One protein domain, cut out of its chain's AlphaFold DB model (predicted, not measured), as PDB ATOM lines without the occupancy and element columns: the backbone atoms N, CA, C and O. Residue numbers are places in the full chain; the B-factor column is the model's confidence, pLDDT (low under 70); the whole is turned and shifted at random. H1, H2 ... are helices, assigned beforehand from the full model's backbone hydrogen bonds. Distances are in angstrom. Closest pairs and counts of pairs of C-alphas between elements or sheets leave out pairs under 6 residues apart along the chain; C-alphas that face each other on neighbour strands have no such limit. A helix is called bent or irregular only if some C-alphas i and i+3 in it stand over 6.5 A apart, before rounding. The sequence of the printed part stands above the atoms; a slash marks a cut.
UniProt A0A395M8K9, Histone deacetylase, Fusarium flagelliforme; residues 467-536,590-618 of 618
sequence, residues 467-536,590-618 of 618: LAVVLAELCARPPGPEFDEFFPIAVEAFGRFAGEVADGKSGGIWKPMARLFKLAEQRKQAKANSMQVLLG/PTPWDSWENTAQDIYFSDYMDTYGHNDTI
ATOM      1  N   LEU A 467     213.105 198.346 310.772       95.44
ATOM      2  CA  LEU A 467     212.561 197.284 311.624       95.44
ATOM      3  C   LEU A 467     212.546 197.698 313.100       95.44
ATOM      4  O   LEU A 467     211.508 197.583 313.744       95.44
ATOM      5  N   ALA A 468     213.653 198.235 313.616       93.44
ATOM      6  CA  ALA A 468     213.738 198.736 314.982       93.44
ATOM      7  C   ALA A 468     212.673 199.809 315.252       93.44
ATOM      8  O   ALA A 468     211.986 199.740 316.269       93.44
ATOM      9  N   VAL A 469     212.476 200.752 314.320       93.31
ATOM     10  CA  VAL A 469     211.433 201.783 314.445       93.31
ATOM     11  C   VAL A 469     210.033 201.174 314.450       93.31
ATOM     12  O   VAL A 469     209.229 201.536 315.304       93.31
ATOM     13  N   VAL A 470     209.724 200.245 313.539       94.94
ATOM     14  CA  VAL A 470     208.408 199.585 313.513       94.94
ATOM     15  C   VAL A 470     208.142 198.869 314.836       94.94
ATOM     16  O   VAL A 470     207.083 199.059 315.426       94.94
ATOM     17  N   LEU A 471     209.104 198.088 315.334       93.56
ATOM     18  CA  LEU A 471     208.951 197.355 316.590       93.56
ATOM     19  C   LEU A 471     208.780 198.295 317.790       93.56
ATOM     20  O   LEU A 471     207.903 198.059 318.620       93.56
ATOM     21  N   ALA A 472     209.558 199.376 317.854       91.06
ATOM     22  CA  ALA A 472     209.439 200.380 318.905       91.06
ATOM     23  C   ALA A 472     208.074 201.085 318.873       91.06
ATOM     24  O   ALA A 472     207.404 201.178 319.896       91.06
ATOM     25  N   GLU A 473     207.604 201.522 317.701       90.00
ATOM     26  CA  GLU A 473     206.306 202.198 317.556       90.00
ATOM     27  C   GLU A 473     205.119 201.265 317.866       90.00
ATOM     28  O   GLU A 473     204.134 201.698 318.469       90.00
ATOM     29  N   LEU A 474     205.216 199.974 317.520       91.12
ATOM     30  CA  LEU A 474     204.227 198.957 317.905       91.12
ATOM     31  C   LEU A 474     204.218 198.706 319.423       91.12
ATOM     32  O   LEU A 474     203.158 198.462 320.000       91.12
ATOM     33  N   CYS A 475     205.379 198.793 320.080       89.06
ATOM     34  CA  CYS A 475     205.514 198.674 321.533       89.06
ATOM     35  C   CYS A 475     205.212 199.978 322.290       89.06
ATOM     36  O   CYS A 475     204.973 199.940 323.491       89.06
ATOM     37  N   ALA A 476     205.169 201.134 321.638       85.12
ATOM     38  CA  ALA A 476     204.797 202.389 322.295       85.12
ATOM     39  C   ALA A 476     203.270 202.567 322.381       85.12
ATOM     40  O   ALA A 476     202.759 203.226 323.283       85.12
ATOM     41  N   ARG A 477     202.515 201.959 321.458       81.62
ATOM     42  CA  ARG A 477     201.067 202.176 321.306       81.62
ATOM     43  C   ARG A 477     200.246 200.978 321.800       81.62
ATOM     44  O   ARG A 477     200.719 199.839 321.738       81.62
ATOM     45  N   PRO A 478     199.004 201.192 322.274       79.88
ATOM     46  CA  PRO A 478     198.090 200.087 322.536       79.88
ATOM     47  C   PRO A 478     197.739 199.372 321.218       79.88
ATOM     48  O   PRO A 478     197.674 200.010 320.163       79.88
ATOM     49  N   PRO A 479     197.499 198.052 321.249       82.62
ATOM     50  CA  PRO A 479     197.311 197.274 320.034       82.62
ATOM     51  C   PRO A 479     195.952 197.600 319.380       82.62
ATOM     52  O   PRO A 479     194.895 197.149 319.817       82.62
ATOM     53  N   GLY A 480     195.987 198.407 318.318       87.12
ATOM     54  CA  GLY A 480     194.832 198.845 317.522       87.12
ATOM     55  C   GLY A 480     194.784 198.219 316.117       87.12
ATOM     56  O   GLY A 480     195.424 197.190 315.900       87.12
ATOM     57  N   PRO A 481     194.054 198.816 315.154       88.69
ATOM     58  CA  PRO A 481     194.020 198.339 313.766       88.69
ATOM     59  C   PRO A 481     195.370 198.503 313.050       88.69
ATOM     60  O   PRO A 481     195.802 197.583 312.362       88.69
ATOM     61  N   GLU A 482     196.090 199.611 313.280       86.94
ATOM     62  CA  GLU A 482     197.447 199.804 312.731       86.94
ATOM     63  C   GLU A 482     198.423 198.724 313.233       86.94
ATOM     64  O   GLU A 482     199.339 198.324 312.520       86.94
ATOM     65  N   PHE A 483     198.220 198.209 314.452       91.75
ATOM     66  CA  PHE A 483     199.040 197.121 314.982       91.75
ATOM     67  C   PHE A 483     198.848 195.838 314.162       91.75
ATOM     68  O   PHE A 483     199.828 195.200 313.782       91.75
ATOM     69  N   ASP A 484     197.600 195.475 313.861       90.81
ATOM     70  CA  ASP A 484     197.287 194.262 313.095       90.81
ATOM     71  C   ASP A 484     197.764 194.365 311.638       90.81
ATOM     72  O   ASP A 484     198.158 193.358 311.051       90.81
ATOM     73  N   GLU A 485     197.771 195.578 311.076       93.44
ATOM     74  CA  GLU A 485     198.266 195.866 309.726       93.44
ATOM     75  C   GLU A 485     199.795 195.738 309.624       93.44
ATOM     76  O   GLU A 485     200.303 195.084 308.711       93.44
ATOM     77  N   PHE A 486     200.545 196.342 310.554       95.19
ATOM     78  CA  PHE A 486     202.002 196.456 310.423       95.19
ATOM     79  C   PHE A 486     202.793 195.341 311.120       95.19
ATOM     80  O   PHE A 486     203.926 195.061 310.722       95.19
ATOM     81  N   PHE A 487     202.222 194.661 312.119       95.06
ATOM     82  CA  PHE A 487     202.905 193.569 312.819       95.06
ATOM     83  C   PHE A 487     203.351 192.417 311.890       95.06
ATOM     84  O   PHE A 487     204.494 191.982 312.022       95.06
ATOM     85  N   PRO A 488     202.551 191.937 310.913       95.88
ATOM     86  CA  PRO A 488     202.997 190.900 309.973       95.88
ATOM     87  C   PRO A 488     204.243 191.289 309.167       95.88
ATOM     88  O   PRO A 488     205.118 190.455 308.948       95.88
ATOM     89  N   ILE A 489     204.364 192.565 308.783       96.44
ATOM     90  CA  ILE A 489     205.535 193.091 308.063       96.44
ATOM     91  C   ILE A 489     206.773 193.023 308.961       96.44
ATOM     92  O   ILE A 489     207.854 192.651 308.507       96.44
ATOM     93  N   ALA A 490     206.616 193.357 310.245       95.56
ATOM     94  CA  ALA A 490     207.693 193.262 311.222       95.56
ATOM     95  C   ALA A 490     208.154 191.808 311.422       95.56
ATOM     96  O   ALA A 490     209.355 191.565 311.485       95.56
ATOM     97  N   VAL A 491     207.223 190.845 311.461       95.31
ATOM     98  CA  VAL A 491     207.526 189.401 311.551       95.31
ATOM     99  C   VAL A 491     208.338 188.926 310.348       95.31
ATOM    100  O   VAL A 491     209.373 188.284 310.523       95.31
ATOM    101  N   GLU A 492     207.911 189.270 309.132       94.50
ATOM    102  CA  GLU A 492     208.629 188.901 307.908       94.50
ATOM    103  C   GLU A 492     210.045 189.501 307.881       94.50
ATOM    104  O   GLU A 492     211.023 188.787 307.641       94.50
ATOM    105  N   ALA A 493     210.171 190.795 308.194       94.50
ATOM    106  CA  ALA A 493     211.456 191.488 308.229       94.50
ATOM    107  C   ALA A 493     212.393 190.931 309.312       94.50
ATOM    108  O   ALA A 493     213.584 190.737 309.056       94.50
ATOM    109  N   PHE A 494     211.868 190.625 310.501       93.75
ATOM    110  CA  PHE A 494     212.636 190.028 311.594       93.75
ATOM    111  C   PHE A 494     213.162 188.634 311.222       93.75
ATOM    112  O   PHE A 494     214.323 188.319 311.484       93.75
ATOM    113  N   GLY A 495     212.355 187.818 310.539       90.44
ATOM    114  CA  GLY A 495     212.795 186.516 310.033       90.44
ATOM    115  C   GLY A 495     213.939 186.617 309.016       90.44
ATOM    116  O   GLY A 495     214.876 185.821 309.069       90.44
ATOM    117  N   ARG A 496     213.897 187.613 308.120       89.19
ATOM    118  CA  ARG A 496     214.914 187.805 307.068       89.19
ATOM    119  C   ARG A 496     216.227 188.389 307.590       89.19
ATOM    120  O   ARG A 496     217.297 187.905 307.239       89.19
ATOM    121  N   PHE A 497     216.171 189.416 308.436       89.81
ATOM    122  CA  PHE A 497     217.362 190.203 308.781       89.81
ATOM    123  C   PHE A 497     218.295 189.552 309.810       89.81
ATOM    124  O   PHE A 497     219.443 189.979 309.930       89.81
ATOM    125  N   ALA A 498     217.861 188.496 310.501       82.31
ATOM    126  CA  ALA A 498     218.625 187.866 311.581       82.31
ATOM    127  C   ALA A 498     220.042 187.400 311.179       82.31
ATOM    128  O   ALA A 498     220.940 187.368 312.020       82.31
ATOM    129  N   GLY A 499     220.241 187.020 309.910       81.19
ATOM    130  CA  GLY A 499     221.544 186.616 309.365       81.19
ATOM    131  C   GLY A 499     222.302 187.713 308.608       81.19
ATOM    132  O   GLY A 499     223.464 187.518 308.271       81.19
ATOM    133  N   GLU A 500     221.668 188.853 308.322       85.12
ATOM    134  CA  GLU A 500     222.229 189.903 307.453       85.12
ATOM    135  C   GLU A 500     222.792 191.106 308.226       85.12
ATOM    136  O   GLU A 500     223.686 191.813 307.732       85.12
ATOM    137  N   VAL A 501     222.245 191.352 309.422       86.56
ATOM    138  CA  VAL A 501     222.648 192.437 310.327       86.56
ATOM    139  C   VAL A 501     224.065 192.201 310.855       86.56
ATOM    140  O   VAL A 501     224.531 191.063 310.941       86.56
ATOM    141  N   ALA A 502     224.760 193.294 311.179       80.94
ATOM    142  CA  ALA A 502     226.075 193.262 311.805       80.94
ATOM    143  C   ALA A 502     226.099 192.325 313.026       80.94
ATOM    144  O   ALA A 502     225.208 192.373 313.873       80.94
ATOM    145  N   ASP A 503     227.111 191.456 313.082       84.31
ATOM    146  CA  ASP A 503     227.315 190.427 314.116       84.31
ATOM    147  C   ASP A 503     226.163 189.408 314.268       84.31
ATOM    148  O   ASP A 503     226.127 188.616 315.218       84.31
ATOM    149  N   GLY A 504     225.230 189.390 313.306       83.62
ATOM    150  CA  GLY A 504     224.106 188.462 313.238       83.62
ATOM    151  C   GLY A 504     223.239 188.471 314.499       83.62
ATOM    152  O   GLY A 504     223.013 189.502 315.129       83.62
ATOM    153  N   LYS A 505     222.762 187.284 314.896       80.75
ATOM    154  CA  LYS A 505     221.858 187.109 316.049       80.75
ATOM    155  C   LYS A 505     222.490 187.455 317.401       80.75
ATOM    156  O   LYS A 505     221.766 187.738 318.353       80.75
ATOM    157  N   SER A 506     223.815 187.395 317.497       75.62
ATOM    158  CA  SER A 506     224.579 187.699 318.712       75.62
ATOM    159  C   SER A 506     224.965 189.173 318.841       75.62
ATOM    160  O   SER A 506     225.461 189.563 319.898       75.62
ATOM    161  N   GLY A 507     224.743 189.978 317.799       78.19
ATOM    162  CA  GLY A 507     225.165 191.374 317.743       78.19
ATOM    163  C   GLY A 507     224.416 192.309 318.688       78.19
ATOM    164  O   GLY A 507     223.232 192.101 318.980       78.19
ATOM    165  N   GLY A 508     225.091 193.384 319.103       79.56
ATOM    166  CA  GLY A 508     224.536 194.421 319.977       79.56
ATOM    167  C   GLY A 508     223.276 195.094 319.428       79.56
ATOM    168  O   GLY A 508     222.383 195.438 320.192       79.56
ATOM    169  N   ILE A 509     223.119 195.199 318.105       85.56
ATOM    170  CA  ILE A 509     221.890 195.752 317.505       85.56
ATOM    171  C   ILE A 509     220.737 194.742 317.515       85.56
ATOM    172  O   ILE A 509     219.572 195.117 317.667       85.56
ATOM    173  N   TRP A 510     221.032 193.451 317.335       89.19
ATOM    174  CA  TRP A 510     219.995 192.430 317.195       89.19
ATOM    175  C   TRP A 510     219.283 192.148 318.518       89.19
ATOM    176  O   TRP A 510     218.061 191.994 318.541       89.19
ATOM    177  N   LYS A 511     220.023 192.126 319.632       87.00
ATOM    178  CA  LYS A 511     219.478 191.820 320.964       87.00
ATOM    179  C   LYS A 511     218.326 192.763 321.374       87.00
ATOM    180  O   LYS A 511     217.261 192.240 321.716       87.00
ATOM    181  N   PRO A 512     218.444 194.105 321.302       87.25
ATOM    182  CA  PRO A 512     217.331 195.016 321.578       87.25
ATOM    183  C   PRO A 512     216.131 194.810 320.651       87.25
ATOM    184  O   PRO A 512     214.994 194.787 321.120       87.25
ATOM    185  N   MET A 513     216.357 194.588 319.351       90.31
ATOM    186  CA  MET A 513     215.260 194.310 318.417       90.31
ATOM    187  C   MET A 513     214.538 193.003 318.756       90.31
ATOM    188  O   MET A 513     213.314 192.954 318.698       90.31
ATOM    189  N   ALA A 514     215.263 191.959 319.160       90.50
ATOM    190  CA  ALA A 514     214.667 190.697 319.592       90.50
ATOM    191  C   ALA A 514     213.817 190.863 320.863       90.50
ATOM    192  O   ALA A 514     212.742 190.269 320.968       90.50
ATOM    193  N   ARG A 515     214.252 191.711 321.805       88.06
ATOM    194  CA  ARG A 515     213.461 192.067 322.996       88.06
ATOM    195  C   ARG A 515     212.172 192.798 322.615       88.06
ATOM    196  O   ARG A 515     211.101 192.398 323.066       88.06
ATOM    197  N   LEU A 516     212.259 193.807 321.742       90.00
ATOM    198  CA  LEU A 516     211.083 194.522 321.229       90.00
ATOM    199  C   LEU A 516     210.122 193.598 320.482       90.00
ATOM    200  O   LEU A 516     208.910 193.699 320.646       90.00
ATOM    201  N   PHE A 517     210.654 192.676 319.682       92.62
ATOM    202  CA  PHE A 517     209.849 191.700 318.959       92.62
ATOM    203  C   PHE A 517     209.036 190.823 319.920       92.62
ATOM    204  O   PHE A 517     207.817 190.720 319.773       92.62
ATOM    205  N   LYS A 518     209.678 190.284 320.965       91.25
ATOM    206  CA  LYS A 518     209.006 189.487 322.003       91.25
ATOM    207  C   LYS A 518     207.929 190.289 322.742       91.25
ATOM    208  O   LYS A 518     206.847 189.769 323.007       91.25
ATOM    209  N   LEU A 519     208.194 191.559 323.051       88.88
ATOM    210  CA  LEU A 519     207.210 192.442 323.683       88.88
ATOM    211  C   LEU A 519     205.998 192.687 322.770       88.88
ATOM    212  O   LEU A 519     204.850 192.620 323.219       88.88
ATOM    213  N   ALA A 520     206.232 192.926 321.479       89.88
ATOM    214  CA  ALA A 520     205.162 193.075 320.500       89.88
ATOM    215  C   ALA A 520     204.322 191.786 320.383       89.88
ATOM    216  O   ALA A 520     203.091 191.855 320.357       89.88
ATOM    217  N   GLU A 521     204.948 190.606 320.403       91.62
ATOM    218  CA  GLU A 521     204.240 189.318 320.445       91.62
ATOM    219  C   GLU A 521     203.361 189.169 321.692       91.62
ATOM    220  O   GLU A 521     202.186 188.812 321.576       91.62
ATOM    221  N   GLN A 522     203.887 189.498 322.874       89.44
ATOM    222  CA  GLN A 522     203.128 189.451 324.127       89.44
ATOM    223  C   GLN A 522     201.902 190.368 324.080       89.44
ATOM    224  O   GLN A 522     200.813 189.970 324.491       89.44
ATOM    225  N   ARG A 523     202.031 191.573 323.511       87.44
ATOM    226  CA  ARG A 523     200.895 192.495 323.341       87.44
ATOM    227  C   ARG A 523     199.849 191.973 322.365       87.44
ATOM    228  O   ARG A 523     198.652 192.136 322.609       87.44
ATOM    229  N   LYS A 524     200.278 191.310 321.287       88.06
ATOM    230  CA  LYS A 524     199.367 190.645 320.347       88.06
ATOM    231  C   LYS A 524     198.576 189.534 321.037       88.06
ATOM    232  O   LYS A 524     197.360 189.453 320.867       88.06
ATOM    233  N   GLN A 525     199.251 188.715 321.844       87.31
ATOM    234  CA  GLN A 525     198.620 187.652 322.631       87.31
ATOM    235  C   GLN A 525     197.663 188.223 323.683       87.31
ATOM    236  O   GLN A 525     196.529 187.766 323.784       87.31
ATOM    237  N   ALA A 526     198.065 189.270 324.410       85.62
ATOM    238  CA  ALA A 526     197.213 189.938 325.392       85.62
ATOM    239  C   ALA A 526     195.925 190.483 324.753       85.62
ATOM    240  O   ALA A 526     194.839 190.233 325.270       85.62
ATOM    241  N   LYS A 527     196.016 191.138 323.585       84.50
ATOM    242  CA  LYS A 527     194.841 191.588 322.818       84.50
ATOM    243  C   LYS A 527     193.942 190.426 322.397       84.50
ATOM    244  O   LYS A 527     192.724 190.526 322.543       84.50
ATOM    245  N   ALA A 528     194.518 189.334 321.890       83.81
ATOM    246  CA  ALA A 528     193.756 188.148 321.497       83.81
ATOM    247  C   ALA A 528     193.012 187.531 322.695       83.81
ATOM    248  O   ALA A 528     191.823 187.230 322.589       83.81
ATOM    249  N   ASN A 529     193.677 187.442 323.851       84.00
ATOM    250  CA  ASN A 529     193.099 186.933 325.092       84.00
ATOM    251  C   ASN A 529     191.988 187.853 325.621       84.00
ATOM    252  O   ASN A 529     190.908 187.375 325.957       84.00
ATOM    253  N   SER A 530     192.192 189.177 325.639       78.94
ATOM    254  CA  SER A 530     191.149 190.137 326.028       78.94
ATOM    255  C   SER A 530     189.928 190.068 325.107       78.94
ATOM    256  O   SER A 530     188.796 190.141 325.582       78.94
ATOM    257  N   MET A 531     190.135 189.876 323.801       74.25
ATOM    258  CA  MET A 531     189.050 189.728 322.831       74.25
ATOM    259  C   MET A 531     188.295 188.399 323.001       74.25
ATOM    260  O   MET A 531     187.071 188.387 322.899       74.25
ATOM    261  N   GLN A 532     188.985 187.304 323.342       69.81
ATOM    262  CA  GLN A 532     188.354 186.027 323.711       69.81
ATOM    263  C   GLN A 532     187.526 186.122 324.998       69.81
ATOM    264  O   GLN A 532     186.427 185.577 325.056       69.81
ATOM    265  N   VAL A 533     188.009 186.848 326.011       69.19
ATOM    266  CA  VAL A 533     187.267 187.078 327.262       69.19
ATOM    267  C   VAL A 533     186.005 187.917 327.016       69.19
ATOM    268  O   VAL A 533     184.961 187.632 327.598       69.19
ATOM    269  N   LEU A 534     186.065 188.900 326.109       64.88
ATOM    270  CA  LEU A 534     184.913 189.716 325.691       64.88
ATOM    271  C   LEU A 534     183.871 188.937 324.868       64.88
ATOM    272  O   LEU A 534     182.689 189.273 324.917       64.88
ATOM    273  N   LEU A 535     184.286 187.909 324.122       60.59
ATOM    274  CA  LEU A 535     183.403 187.092 323.279       60.59
ATOM    275  C   LEU A 535     182.721 185.929 324.029       60.59
ATOM    276  O   LEU A 535     181.830 185.295 323.460       60.59
ATOM    277  N   GLY A 536     183.082 185.684 325.295       44.22
ATOM    278  CA  GLY A 536     182.546 184.600 326.127       44.22
ATOM    279  C   GLY A 536     182.903 183.189 325.615       44.22
ATOM    280  O   GLY A 536     183.274 183.010 324.453       44.22
ATOM    281  N   PRO A 590     215.418 199.847 334.722       38.25
ATOM    282  CA  PRO A 590     215.187 201.074 335.487       38.25
ATOM    283  C   PRO A 590     214.307 202.112 334.765       38.25
ATOM    284  O   PRO A 590     213.846 203.058 335.402       38.25
ATOM    285  N   THR A 591     214.101 201.989 333.445       40.41
ATOM    286  CA  THR A 591     213.401 202.993 332.621       40.41
ATOM    287  C   THR A 591     212.391 202.370 331.645       40.41
ATOM    288  O   THR A 591     212.753 201.432 330.932       40.41
ATOM    289  N   PRO A 592     211.157 202.904 331.548       45.97
ATOM    290  CA  PRO A 592     210.130 202.413 330.623       45.97
ATOM    291  C   PRO A 592     210.526 202.594 329.149       45.97
ATOM    292  O   PRO A 592     211.012 203.654 328.762       45.97
ATOM    293  N   TRP A 593     210.297 201.594 328.294       50.66
ATOM    294  CA  TRP A 593     210.626 201.616 326.853       50.66
ATOM    295  C   TRP A 593     209.613 202.407 326.002       50.66
ATOM    296  O   TRP A 593     209.521 202.248 324.787       50.66
ATOM    297  N   ASP A 594     208.850 203.277 326.649       49.00
ATOM    298  CA  ASP A 594     207.698 203.991 326.103       49.00
ATOM    299  C   ASP A 594     208.102 205.059 325.071       49.00
ATOM    300  O   ASP A 594     207.243 205.656 324.420       49.00
ATOM    301  N   SER A 595     209.407 205.311 324.912       62.03
ATOM    302  CA  SER A 595     209.956 206.289 323.978       62.03
ATOM    303  C   SER A 595     211.141 205.732 323.176       62.03
ATOM    304  O   SER A 595     211.942 204.920 323.656       62.03
ATOM    305  N   TRP A 596     211.248 206.173 321.915       72.12
ATOM    306  CA  TRP A 596     212.312 205.773 320.984       72.12
ATOM    307  C   TRP A 596     213.710 206.042 321.546       72.12
ATOM    308  O   TRP A 596     214.630 205.274 321.286       72.12
ATOM    309  N   GLU A 597     213.874 207.102 322.336       67.19
ATOM    310  CA  GLU A 597     215.146 207.488 322.941       67.19
ATOM    311  C   GLU A 597     215.746 206.361 323.795       67.19
ATOM    312  O   GLU A 597     216.948 206.113 323.710       67.19
ATOM    313  N   ASN A 598     214.913 205.626 324.539       67.69
ATOM    314  CA  ASN A 598     215.362 204.500 325.361       67.69
ATOM    315  C   ASN A 598     215.741 203.290 324.495       67.69
ATOM    316  O   ASN A 598     216.762 202.651 324.732       67.69
ATOM    317  N   THR A 599     214.989 203.037 323.421       66.62
ATOM    318  CA  THR A 599     215.327 201.994 322.436       66.62
ATOM    319  C   THR A 599     216.650 202.296 321.723       66.62
ATOM    320  O   THR A 599     217.501 201.420 321.585       66.62
ATOM    321  N   ALA A 600     216.847 203.539 321.279       67.06
ATOM    322  CA  ALA A 600     218.074 203.974 320.620       67.06
ATOM    323  C   ALA A 600     219.279 203.921 321.573       67.06
ATOM    324  O   ALA A 600     220.384 203.584 321.153       67.06
ATOM    325  N   GLN A 601     219.068 204.216 322.858       67.88
ATOM    326  CA  GLN A 601     220.093 204.070 323.885       67.88
ATOM    327  C   GLN A 601     220.507 202.600 324.057       67.88
ATOM    328  O   GLN A 601     221.699 202.308 324.038       67.88
ATOM    329  N   ASP A 602     219.560 201.669 324.130       68.00
ATOM    330  CA  ASP A 602     219.865 200.240 324.255       68.00
ATOM    331  C   ASP A 602     220.559 199.665 323.013       68.00
ATOM    332  O   ASP A 602     221.502 198.886 323.146       68.00
ATOM    333  N   ILE A 603     220.165 200.099 321.811       68.50
ATOM    334  CA  ILE A 603     220.861 199.758 320.557       68.50
ATOM    335  C   ILE A 603     222.314 200.247 320.586       68.50
ATOM    336  O   ILE A 603     223.208 199.543 320.124       68.50
ATOM    337  N   TYR A 604     222.562 201.423 321.163       57.78
ATOM    338  CA  TYR A 604     223.899 202.004 321.265       57.78
ATOM    339  C   TYR A 604     224.769 201.357 322.362       57.78
ATOM    340  O   TYR A 604     225.984 201.271 322.206       57.78
ATOM    341  N   PHE A 605     224.177 200.912 323.478       53.38
ATOM    342  CA  PHE A 605     224.906 200.425 324.662       53.38
ATOM    343  C   PHE A 605     224.931 198.900 324.843       53.38
ATOM    344  O   PHE A 605     225.645 198.424 325.729       53.38
ATOM    345  N   SER A 606     224.212 198.122 324.024       51.94
ATOM    346  CA  SER A 606     224.155 196.657 324.169       51.94
ATOM    347  C   SER A 606     225.524 195.962 324.081       51.94
ATOM    348  O   SER A 606     225.644 194.848 324.588       51.94
ATOM    349  N   ASP A 607     226.548 196.586 323.492       41.84
ATOM    350  CA  ASP A 607     227.907 196.020 323.447       41.84
ATOM    351  C   ASP A 607     228.728 196.295 324.720       41.84
ATOM    352  O   ASP A 607     229.645 195.537 325.037       41.84
ATOM    353  N   TYR A 608     228.398 197.344 325.484       37.28
ATOM    354  CA  TYR A 608     229.213 197.790 326.622       37.28
ATOM    355  C   TYR A 608     228.894 197.030 327.919       37.28
ATOM    356  O   TYR A 608     229.793 196.725 328.700       37.28
ATOM    357  N   MET A 609     227.621 196.689 328.147       34.09
ATOM    358  CA  MET A 609     227.191 196.031 329.392       34.09
ATOM    359  C   MET A 609     227.442 194.518 329.397       34.09
ATOM    360  O   MET A 609     227.727 193.961 330.450       34.09
ATOM    361  N   ASP A 610     227.410 193.851 328.240       40.16
ATOM    362  CA  ASP A 610     227.589 192.392 328.182       40.16
ATOM    363  C   ASP A 610     229.070 191.961 328.230       40.16
ATOM    364  O   ASP A 610     229.362 190.810 328.547       40.16
ATOM    365  N   THR A 611     230.016 192.864 327.936       37.09
ATOM    366  CA  THR A 611     231.465 192.570 327.965       37.09
ATOM    367  C   THR A 611     232.177 193.053 329.230       37.09
ATOM    368  O   THR A 611     233.173 192.446 329.616       37.09
ATOM    369  N   TYR A 612     231.660 194.085 329.906       37.03
ATOM    370  CA  TYR A 612     232.276 194.671 331.109       37.03
ATOM    371  C   TYR A 612     231.334 194.742 332.327       37.03
ATOM    372  O   TYR A 612     231.695 195.293 333.363       37.03
ATOM    373  N   GLY A 613     230.133 194.160 332.249       33.41
ATOM    374  CA  GLY A 613     229.114 194.182 333.306       33.41
ATOM    375  C   GLY A 613     229.303 193.179 334.449       33.41
ATOM    376  O   GLY A 613     228.316 192.737 335.036       33.41
ATOM    377  N   HIS A 614     230.539 192.820 334.797       34.88
ATOM    378  CA  HIS A 614     230.820 192.163 336.072       34.88
ATOM    379  C   HIS A 614     231.955 192.869 336.803       34.88
ATOM    380  O   HIS A 614     233.113 192.753 336.426       34.88
ATOM    381  N   ASN A 615     231.557 193.545 337.886       33.56
ATOM    382  CA  ASN A 615     232.382 194.107 338.946       33.56
ATOM    383  C   ASN A 615     233.498 195.044 338.488       33.56
ATOM    384  O   ASN A 615     234.633 194.616 338.361       33.56
ATOM    385  N   ASP A 616     233.195 196.336 338.437       27.41
ATOM    386  CA  ASP A 616     234.068 197.306 339.095       27.41
ATOM    387  C   ASP A 616     233.203 198.412 339.701       27.41
ATOM    388  O   ASP A 616     232.697 199.317 339.038       27.41
ATOM    389  N   THR A 617     232.977 198.263 341.003       30.20
ATOM    390  CA  THR A 617     232.609 199.370 341.878       30.20
ATOM    391  C   THR A 617     233.869 200.207 342.081       30.20
ATOM    392  O   THR A 617     234.867 199.696 342.586       30.20
ATOM    393  N   ILE A 618     233.817 201.483 341.697       29.69
ATOM    394  CA  ILE A 618     234.698 202.532 342.228       29.69
ATOM    395  C   ILE A 618     233.818 203.549 342.939       29.69
ATOM    396  O   ILE A 618     232.816 203.980 342.320       29.69
TER     397      ILE A 618
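What this domain is: This is residues 467 to 536 and 590 to 618 of the 618 residues of the protein "Histone deacetylase" of Fusarium flagelliforme (UniProt A0A395M8K9). Three helices, H1, H2 and H3, form a loosely splayed up-and-down bundle, each running against the one before it, and H4 crosses near the beginning of H3. The far end of H3, residues 529 to 535, sticks out at one end of the long axis and the tail, residues 611 to 618, at the other. The 99 printed residues, with four named helices in the order H1 H2 H3 H4 and no named strand, are all helix in class, loose with a radius of gyration of the C-alphas of 15.8 A, and span 56 by 33 by 21 A.

How they stand to each other: H1, residues 467 to 476, and H2, residues 481 to 497, form a helical hairpin and touch, closest at the C-alphas of Leu 474 and Phe 483, 6.2 A, at a shallow tilt of 34.7 degrees, only just short of steep. H3, residues 510 to 535, touches H1 with residues 513 to 523 alone, closest at the C-alphas of Cys 475 and Ala 520, 5.7 A, the same way at a steep tilt of 42 degrees. H2 and H3 are near each other, with 18 pairs of C-alphas within 10 A. H4, residues 596 to 612, touches H1 with residues 596 to 599 alone, closest at the C-alphas of Ala 472 and Trp 596, 6.5 A. H4 touches H3 at a steep tilt of 52 degrees, opposite ways, closest at the C-alphas of Pro 512 and Ile 603, 6.0 A. H2 and H4 are apart. Every O i to N i+4 pair is within hydrogen-bond range in H1 and H3, against 11 of 13 in H2 and 8 of 13 in H4.

Where its parts are: H1 begins at C-alpha 467, (212.561, 197.284, 311.624), and is 14.1 A long. H2, 25.2 A, has a kink of 27 degrees near residue 488 and is irregular, but only just: C-alphas 485 and 488 are 6.9 A apart. H3 is 37.5 A long. H4, 25.0 A, has a kink of 50 degrees near residue 605, is irregular, with C-alphas 604 and 607 7.5 A apart, and ends at C-alpha 612, (232.276, 194.671, 331.109).

The domain as a whole: The C-alphas of Gly 536 and Ile 618, the two farthest apart, are 57.5 A apart. Residues 537 to 589 are not printed, and C-alphas 536 and 590 are 37.7 A apart across the cut. The link from H2 to H3, 12 residues, is long. The pLDDT is under 70 for residues 532 to 536, 590 to 595 and 597 to 618.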